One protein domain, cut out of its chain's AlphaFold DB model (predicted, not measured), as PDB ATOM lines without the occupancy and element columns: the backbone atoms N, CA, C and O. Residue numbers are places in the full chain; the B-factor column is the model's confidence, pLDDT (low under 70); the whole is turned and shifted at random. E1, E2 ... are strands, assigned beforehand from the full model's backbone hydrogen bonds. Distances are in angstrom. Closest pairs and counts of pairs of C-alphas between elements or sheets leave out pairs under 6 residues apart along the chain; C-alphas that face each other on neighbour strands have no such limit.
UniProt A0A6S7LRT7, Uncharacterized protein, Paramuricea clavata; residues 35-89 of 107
ATOM      1  N   LYS A  35      43.910  30.841  15.684       49.84
ATOM      2  CA  LYS A  35      43.517  30.845  17.102       49.84
ATOM      3  C   LYS A  35      42.138  31.492  17.234       49.84
ATOM      4  O   LYS A  35      42.042  32.713  17.310       49.84
ATOM      5  N   ALA A  36      41.088  30.682  17.320       50.59
ATOM      6  CA  ALA A  36      39.767  31.126  17.753       50.59
ATOM      7  C   ALA A  36      39.462  30.521  19.135       50.59
ATOM      8  O   ALA A  36      39.497  29.308  19.315       50.59
ATOM      9  N   ALA A  37      39.198  31.367  20.136       54.34
ATOM     10  CA  ALA A  37      38.669  30.970  21.451       54.34
ATOM     11  C   ALA A  37      39.426  29.834  22.190       54.34
ATOM     12  O   ALA A  37      38.819  28.914  22.734       54.34
ATOM     13  N   GLY A  38      40.763  29.881  22.212       60.69
ATOM     14  CA  GLY A  38      41.600  28.967  23.010       60.69
ATOM     15  C   GLY A  38      41.750  27.545  22.454       60.69
ATOM     16  O   GLY A  38      42.617  26.808  22.921       60.69
ATOM     17  N   LYS A  39      40.982  27.170  21.425       69.62
ATOM     18  CA  LYS A  39      41.115  25.895  20.712       69.62
ATOM     19  C   LYS A  39      41.807  26.148  19.372       69.62
ATOM     20  O   LYS A  39      41.458  27.066  18.634       69.62
ATOM     21  N   LYS A  40      42.843  25.363  19.078       81.75
ATOM     22  CA  LYS A  40      43.604  25.461  17.829       81.75
ATOM     23  C   LYS A  40      42.779  24.839  16.704       81.75
ATOM     24  O   LYS A  40      42.588  23.623  16.705       81.75
ATOM     25  N   LEU A  41      42.277  25.672  15.793       87.25
ATOM     26  CA  LEU A  41      41.624  25.193  14.579       87.25
ATOM     27  C   LEU A  41      42.685  24.709  13.593       87.25
ATOM     28  O   LEU A  41      43.738  25.332  13.436       87.25
ATOM     29  N   LEU A  42      42.385  23.587  12.958       91.00
ATOM     30  CA  LEU A  42      43.194  22.942  11.942       91.00
ATOM     31  C   LEU A  42      42.351  22.776  10.689       91.00
ATOM     32  O   LEU A  42      41.160  22.466  10.762       91.00
ATOM     33  N   GLU A  43      43.004  22.978   9.557       90.94
ATOM     34  CA  GLU A  43      42.475  22.633   8.251       90.94
ATOM     35  C   GLU A  43      43.120  21.318   7.799       90.94
ATOM     36  O   GLU A  43      44.341  21.165   7.889       90.94
ATOM     37  N   LEU A  44      42.288  20.356   7.397       89.25
ATOM     38  CA  LEU A  44      42.702  19.065   6.856       89.25
ATOM     39  C   LEU A  44      41.792  18.717   5.676       89.25
ATOM     40  O   LEU A  44      40.584  18.572   5.854       89.25
ATOM     41  N   ASP A  45      42.362  18.600   4.479       89.81
ATOM     42  CA  ASP A  45      41.638  18.281   3.239       89.81
ATOM     43  C   ASP A  45      40.428  19.200   2.958       89.81
ATOM     44  O   ASP A  45      39.378  18.772   2.470       89.81
ATOM     45  N   GLY A  46      40.564  20.492   3.261       90.56
ATOM     46  CA  GLY A  46      39.501  21.482   3.117       90.56
ATOM     47  C   GLY A  46      38.483  21.483   4.256       90.56
ATOM     48  O   GLY A  46      37.546  22.281   4.232       90.56
ATOM     49  N   GLU A  47      38.628  20.613   5.252       91.50
ATOM     50  CA  GLU A  47      37.767  20.567   6.426       91.50
ATOM     51  C   GLU A  47      38.357  21.389   7.557       91.50
ATOM     52  O   GLU A  47      39.537  21.277   7.874       91.50
ATOM     53  N   ILE A  48      37.511  22.169   8.222       91.44
ATOM     54  CA  ILE A  48      37.909  22.913   9.415       91.44
ATOM     55  C   ILE A  48      37.479  22.132  10.652       91.44
ATOM     56  O   ILE A  48      36.305  21.775  10.803       91.44
ATOM     57  N   GLY A  49      38.431  21.877  11.546       90.00
ATOM     58  CA  GLY A  49      38.220  21.084  12.748       90.00
ATOM     59  C   GLY A  49      39.243  21.352  13.846       90.00
ATOM     60  O   GLY A  49      39.997  22.321  13.805       90.00
ATOM     61  N   VAL A  50      39.254  20.481  14.850       90.69
ATOM     62  CA  VAL A  50      40.209  20.512  15.968       90.69
ATOM     63  C   VAL A  50      40.865  19.150  16.138       90.69
ATOM     64  O   VAL A  50      40.275  18.124  15.804       90.69
ATOM     65  N   LEU A  51      42.068  19.127  16.708       88.12
ATOM     66  CA  LEU A  51      42.722  17.886  17.117       88.12
ATOM     67  C   LEU A  51      42.366  17.580  18.579       88.12
ATOM     68  O   LEU A  51      42.775  18.314  19.479       88.12
ATOM     69  N   LYS A  52      41.617  16.501  18.829       85.44
ATOM     70  CA  LYS A  52      41.296  15.993  20.175       85.44
ATOM     71  C   LYS A  52      41.935  14.620  20.338       85.44
ATOM     72  O   LYS A  52      41.642  13.718  19.565       85.44
ATOM     73  N   SER A  53      42.822  14.454  21.319       86.44
ATOM     74  CA  SER A  53      43.499  13.171  21.583       86.44
ATOM     75  C   SER A  53      44.145  12.549  20.331       86.44
ATOM     76  O   SER A  53      44.018  11.353  20.097       86.44
ATOM     77  N   GLN A  54      44.815  13.376  19.518       84.88
ATOM     78  CA  GLN A  54      45.437  13.000  18.232       84.88
ATOM     79  C   GLN A  54      44.459  12.611  17.105       84.88
ATOM     80  O   GLN A  54      44.897  12.226  16.026       84.88
ATOM     81  N   LEU A  55      43.149  12.764  17.309       88.56
ATOM     82  CA  LEU A  55      42.126  12.554  16.288       88.56
ATOM     83  C   LEU A  55      41.593  13.894  15.781       88.56
ATOM     84  O   LEU A  55      41.257  14.783  16.569       88.56
ATOM     85  N   PHE A  56      41.520  14.039  14.459       88.19
ATOM     86  CA  PHE A  56      40.899  15.198  13.830       88.19
ATOM     87  C   PHE A  56      39.375  15.082  13.923       88.19
ATOM     88  O   PHE A  56      38.789  14.090  13.486       88.19
ATOM     89  N   VAL A  57      38.736  16.099  14.498       88.75
ATOM     90  CA  VAL A  57      37.280  16.186  14.631       88.75
ATOM     91  C   VAL A  57      36.783  17.354  13.777       88.75
ATOM     92  O   VAL A  57      37.037  18.510  14.139       88.75
ATOM     93  N   PRO A  58      36.084  17.091  12.655       89.00
ATOM     94  CA  PRO A  58      35.562  18.150  11.802       89.00
ATOM     95  C   PRO A  58      34.432  18.901  12.506       89.00
ATOM     96  O   PRO A  58      33.520  18.294  13.068       89.00
ATOM     97  N   MET A  59      34.475  20.230  12.440       89.19
ATOM     98  CA  MET A  59      33.487  21.122  13.061       89.19
ATOM     99  C   MET A  59      32.449  21.660  12.069       89.19
ATOM    100  O   MET A  59      31.547  22.402  12.452       89.19
ATOM    101  N   THR A  60      32.576  21.313  10.789       88.44
ATOM    102  CA  THR A  60      31.737  21.816   9.696       88.44
ATOM    103  C   THR A  60      31.125  20.662   8.904       88.44
ATOM    104  O   THR A  60      31.680  19.565   8.838       88.44
ATOM    105  N   ASN A  61      29.957  20.899   8.299       90.38
ATOM    106  CA  ASN A  61      29.267  19.957   7.405       90.38
ATOM    107  C   ASN A  61      29.673  20.127   5.936       90.38
ATOM    108  O   ASN A  61      28.930  19.742   5.035       90.38
ATOM    109  N   PHE A  62      30.814  20.748   5.676       92.19
ATOM    110  CA  PHE A  62      31.313  20.970   4.331       92.19
ATOM    111  C   PHE A  62      32.837  20.984   4.341       92.19
ATOM    112  O   PHE A  62      33.456  21.245   5.368       92.19
ATOM    113  N   ALA A  63      33.425  20.734   3.179       92.44
ATOM    114  CA  ALA A  63      34.827  21.010   2.905       92.44
ATOM    115  C   ALA A  63      34.935  22.155   1.893       92.44
ATOM    116  O   ALA A  63      34.044  22.354   1.059       92.44
ATOM    117  N   VAL A  64      36.026  22.910   1.940       93.50
ATOM    118  CA  VAL A  64      36.348  23.950   0.964       93.50
ATOM    119  C   VAL A  64      37.549  23.538   0.131       93.50
ATOM    120  O   VAL A  64      38.592  23.168   0.650       93.50
ATOM    121  N   LYS A  65      37.422  23.637  -1.191       93.06
ATOM    122  CA  LYS A  65      38.535  23.427  -2.117       93.06
ATOM    123  C   LYS A  65      38.810  24.710  -2.882       93.06
ATOM    124  O   LYS A  65      37.920  25.217  -3.565       93.06
ATOM    125  N   CYS A  66      40.037  25.220  -2.806       93.75
ATOM    126  CA  CYS A  66      40.476  26.283  -3.703       93.75
ATOM    127  C   CYS A  66      40.549  25.721  -5.130       93.75
ATOM    128  O   CYS A  66      41.207  24.712  -5.379       93.75
ATOM    129  N   THR A  67      39.810  26.333  -6.050       95.62
ATOM    130  CA  THR A  67      39.707  25.888  -7.452       95.62
ATOM    131  C   THR A  67      40.387  26.835  -8.427       95.62
ATOM    132  O   THR A  67      40.632  26.462  -9.570       95.62
ATOM    133  N   GLY A  68      40.710  28.044  -7.981       94.50
ATOM    134  CA  GLY A  68      41.374  29.039  -8.796       94.50
ATOM    135  C   GLY A  68      41.510  30.358  -8.061       94.50
ATOM    136  O   GLY A  68      41.111  30.506  -6.905       94.50
ATOM    137  N   TYR A  69      42.065  31.330  -8.763       95.25
ATOM    138  CA  TYR A  69      42.248  32.686  -8.285       95.25
ATOM    139  C   TYR A  69      41.985  33.661  -9.429       95.25
ATOM    140  O   TYR A  69      42.026  33.292 -10.602       95.25
ATOM    141  N   VAL A  70      41.665  34.899  -9.074       94.56
ATOM    142  CA  VAL A  70      41.393  35.981 -10.022       94.56
ATOM    143  C   VAL A  70      42.580  36.932 -10.013       94.56
ATOM    144  O   VAL A  70      43.042  37.336  -8.943       94.56
ATOM    145  N   VAL A  71      43.055  37.294 -11.200       95.69
ATOM    146  CA  VAL A  71      44.104  38.294 -11.429       95.69
ATOM    147  C   VAL A  71      43.561  39.406 -12.318       95.69
ATOM    148  O   VAL A  71      42.649  39.167 -13.107       95.69
ATOM    149  N   ASP A  72      44.113  40.613 -12.186       92.56
ATOM    150  CA  ASP A  72      43.715  41.764 -13.013       92.56
ATOM    151  C   ASP A  72      44.086  41.558 -14.493       92.56
ATOM    152  O   ASP A  72      43.351  41.964 -15.389       92.56
ATOM    153  N   ASP A  73      45.232  40.917 -14.736       92.38
ATOM    154  CA  ASP A  73      45.750  40.585 -16.059       92.38
ATOM    155  C   ASP A  73      46.498  39.244 -16.014       92.38
ATOM    156  O   ASP A  73      47.033  38.844 -14.980       92.38
ATOM    157  N   SER A  74      46.563  38.578 -17.164       87.75
ATOM    158  CA  SER A  74      47.251  37.308 -17.411       87.75
ATOM    159  C   SER A  74      48.735  37.297 -17.027       87.75
ATOM    160  O   SER A  74      49.277  36.234 -16.732       87.75
ATOM    161  N   SER A  75      49.388  38.461 -17.008       92.38
ATOM    162  CA  SER A  75      50.796  38.607 -16.625       92.38
ATOM    163  C   SER A  75      51.018  38.822 -15.120       92.38
ATOM    164  O   SER A  75      52.153  38.746 -14.645       92.38
ATOM    165  N   SER A  76      49.955  39.091 -14.352       92.62
ATOM    166  CA  SER A  76      50.055  39.367 -12.918       92.62
ATOM    167  C   SER A  76      50.240  38.082 -12.114       92.62
ATOM    168  O   SER A  76      49.490  37.120 -12.258       92.62
ATOM    169  N   THR A  77      51.200  38.093 -11.192       89.62
ATOM    170  CA  THR A  77      51.433  37.005 -10.228       89.62
ATOM    171  C   THR A  77      50.682  37.205  -8.912       89.62
ATOM    172  O   THR A  77      50.722  36.344  -8.034       89.62
ATOM    173  N   VAL A  78      49.993  38.340  -8.754       93.19
ATOM    174  CA  VAL A  78      49.295  38.702  -7.518       93.19
ATOM    175  C   VAL A  78      47.807  38.417  -7.665       93.19
ATOM    176  O   VAL A  78      47.111  39.063  -8.452       93.19
ATOM    177  N   ALA A  79      47.310  37.471  -6.867       92.69
ATOM    178  CA  ALA A  79      45.889  37.167  -6.782       92.69
ATOM    179  C   ALA A  79      45.120  38.313  -6.106       92.69
ATOM    180  O   ALA A  79      45.466  38.760  -5.013       92.69
ATOM    181  N   ARG A  80      44.042  38.764  -6.749       94.56
ATOM    182  CA  ARG A  80      43.067  39.716  -6.188       94.56
ATOM    183  C   ARG A  80      41.933  39.034  -5.445       94.56
ATOM    184  O   ARG A  80      41.305  39.642  -4.585       94.56
ATOM    185  N   GLY A  81      41.669  37.780  -5.784       94.38
ATOM    186  CA  GLY A  81      40.624  36.985  -5.166       94.38
ATOM    187  C   GLY A  81      40.852  35.502  -5.389       94.38
ATOM    188  O   GLY A  81      41.658  35.103  -6.230       94.38
ATOM    189  N   PHE A  82      40.117  34.691  -4.639       95.25
ATOM    190  CA  PHE A  82      40.193  33.237  -4.680       95.25
ATOM    191  C   PHE A  82      38.808  32.659  -4.937       95.25
ATOM    192  O   PHE A  82      37.813  33.141  -4.394       95.25
ATOM    193  N   LEU A  83      38.752  31.623  -5.768       95.00
ATOM    194  CA  LEU A  83      37.530  30.895  -6.062       95.00
ATOM    195  C   LEU A  83      37.514  29.594  -5.268       95.00
ATOM    196  O   LEU A  83      38.311  28.683  -5.511       95.00
ATOM    197  N   PHE A  84      36.558  29.489  -4.352       95.12
ATOM    198  CA  PHE A  84      36.367  28.301  -3.532       95.12
ATOM    199  C   PHE A  84      35.147  27.515  -3.990       95.12
ATOM    200  O   PHE A  84      34.066  28.067  -4.196       95.12
ATOM    201  N   ARG A  85      35.313  26.198  -4.091       94.31
ATOM    202  CA  ARG A  85      34.208  25.255  -4.207       94.31
ATOM    203  C   ARG A  85      33.884  24.710  -2.825       94.31
ATOM    204  O   ARG A  85      34.753  24.141  -2.170       94.31
ATOM    205  N   VAL A  86      32.625  24.843  -2.425       94.06
ATOM    206  CA  VAL A  86      32.095  24.219  -1.210       94.06
ATOM    207  C   VAL A  86      31.586  22.827  -1.570       94.06
ATOM    208  O   VAL A  86      30.787  22.667  -2.494       94.06
ATOM    209  N   ILE A  87      32.083  21.818  -0.866       92.25
ATOM    210  CA  ILE A  87      31.710  20.418  -1.036       92.25
ATOM    211  C   ILE A  87      30.869  20.037   0.184       92.25
ATOM    212  O   ILE A  87      31.418  19.957   1.283       92.25
ATOM    213  N   PRO A  88      29.547  19.853   0.038       90.94
ATOM    214  CA  PRO A  88      28.701  19.463   1.158       90.94
ATOM    215  C   PRO A  88      29.072  18.060   1.649       90.94
ATOM    216  O   PRO A  88      29.474  17.200   0.864       90.94
ATOM    217  N   LYS A  89      28.916  17.837   2.954       87.31
ATOM    218  CA  LYS A  89      29.107  16.544   3.604       87.31
ATOM    219  C   LYS A  89      27.848  16.150   4.362       87.31
ATOM    220  O   LYS A  89      27.255  16.954   5.076       87.31
TER     221      LYS A  89
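What this domain is: This is residues 35 to 89 of the 107 residues of an uncharacterized protein of Paramuricea clavata (UniProt A0A6S7LRT7). A small three-stranded meander, E1 - E2 - E3, each strand the antiparallel neighbour of the one before, sits at one end of a long bent hairpin, E4 and E5, that reaches away from it. The printed part has 55 residues and five named strands, E1 to E5 along the chain, and is all strand. It is only just loose, close to extended: radius of gyration of the C-alphas 15.0 A, spans 46 by 25 by 17 A.

How they stand to each other: E1, residues 39 to 44, and E2, residues 47 to 52, form a hairpin, with N 42 and O 49 within hydrogen-bond range at 2.8 A. E2 and E3, residues 55 to 58, form another, with N 52 and O 55 at 2.9 A. E4, residues 62 to 70, bends by 53 degrees at residue 67; its hairpin with E5, residues 81 to 88, has N 67 and O 83 at 2.8 A. The closest C-alphas of E2 and E4, Glu 47 and Ala 63, are 4.6 A apart.

Where its parts are: E1 begins at C-alpha 39 (41.115, 25.895, 20.712); E5, 22.1 A long, ends at C-alpha 88 (28.701, 19.463, 1.158).

The domain as a whole: The farthest C-alphas, Ser 53 and Asp 73, are 46.6 A apart. The printed part has no cut; residues 35 to 39 have pLDDT under 70.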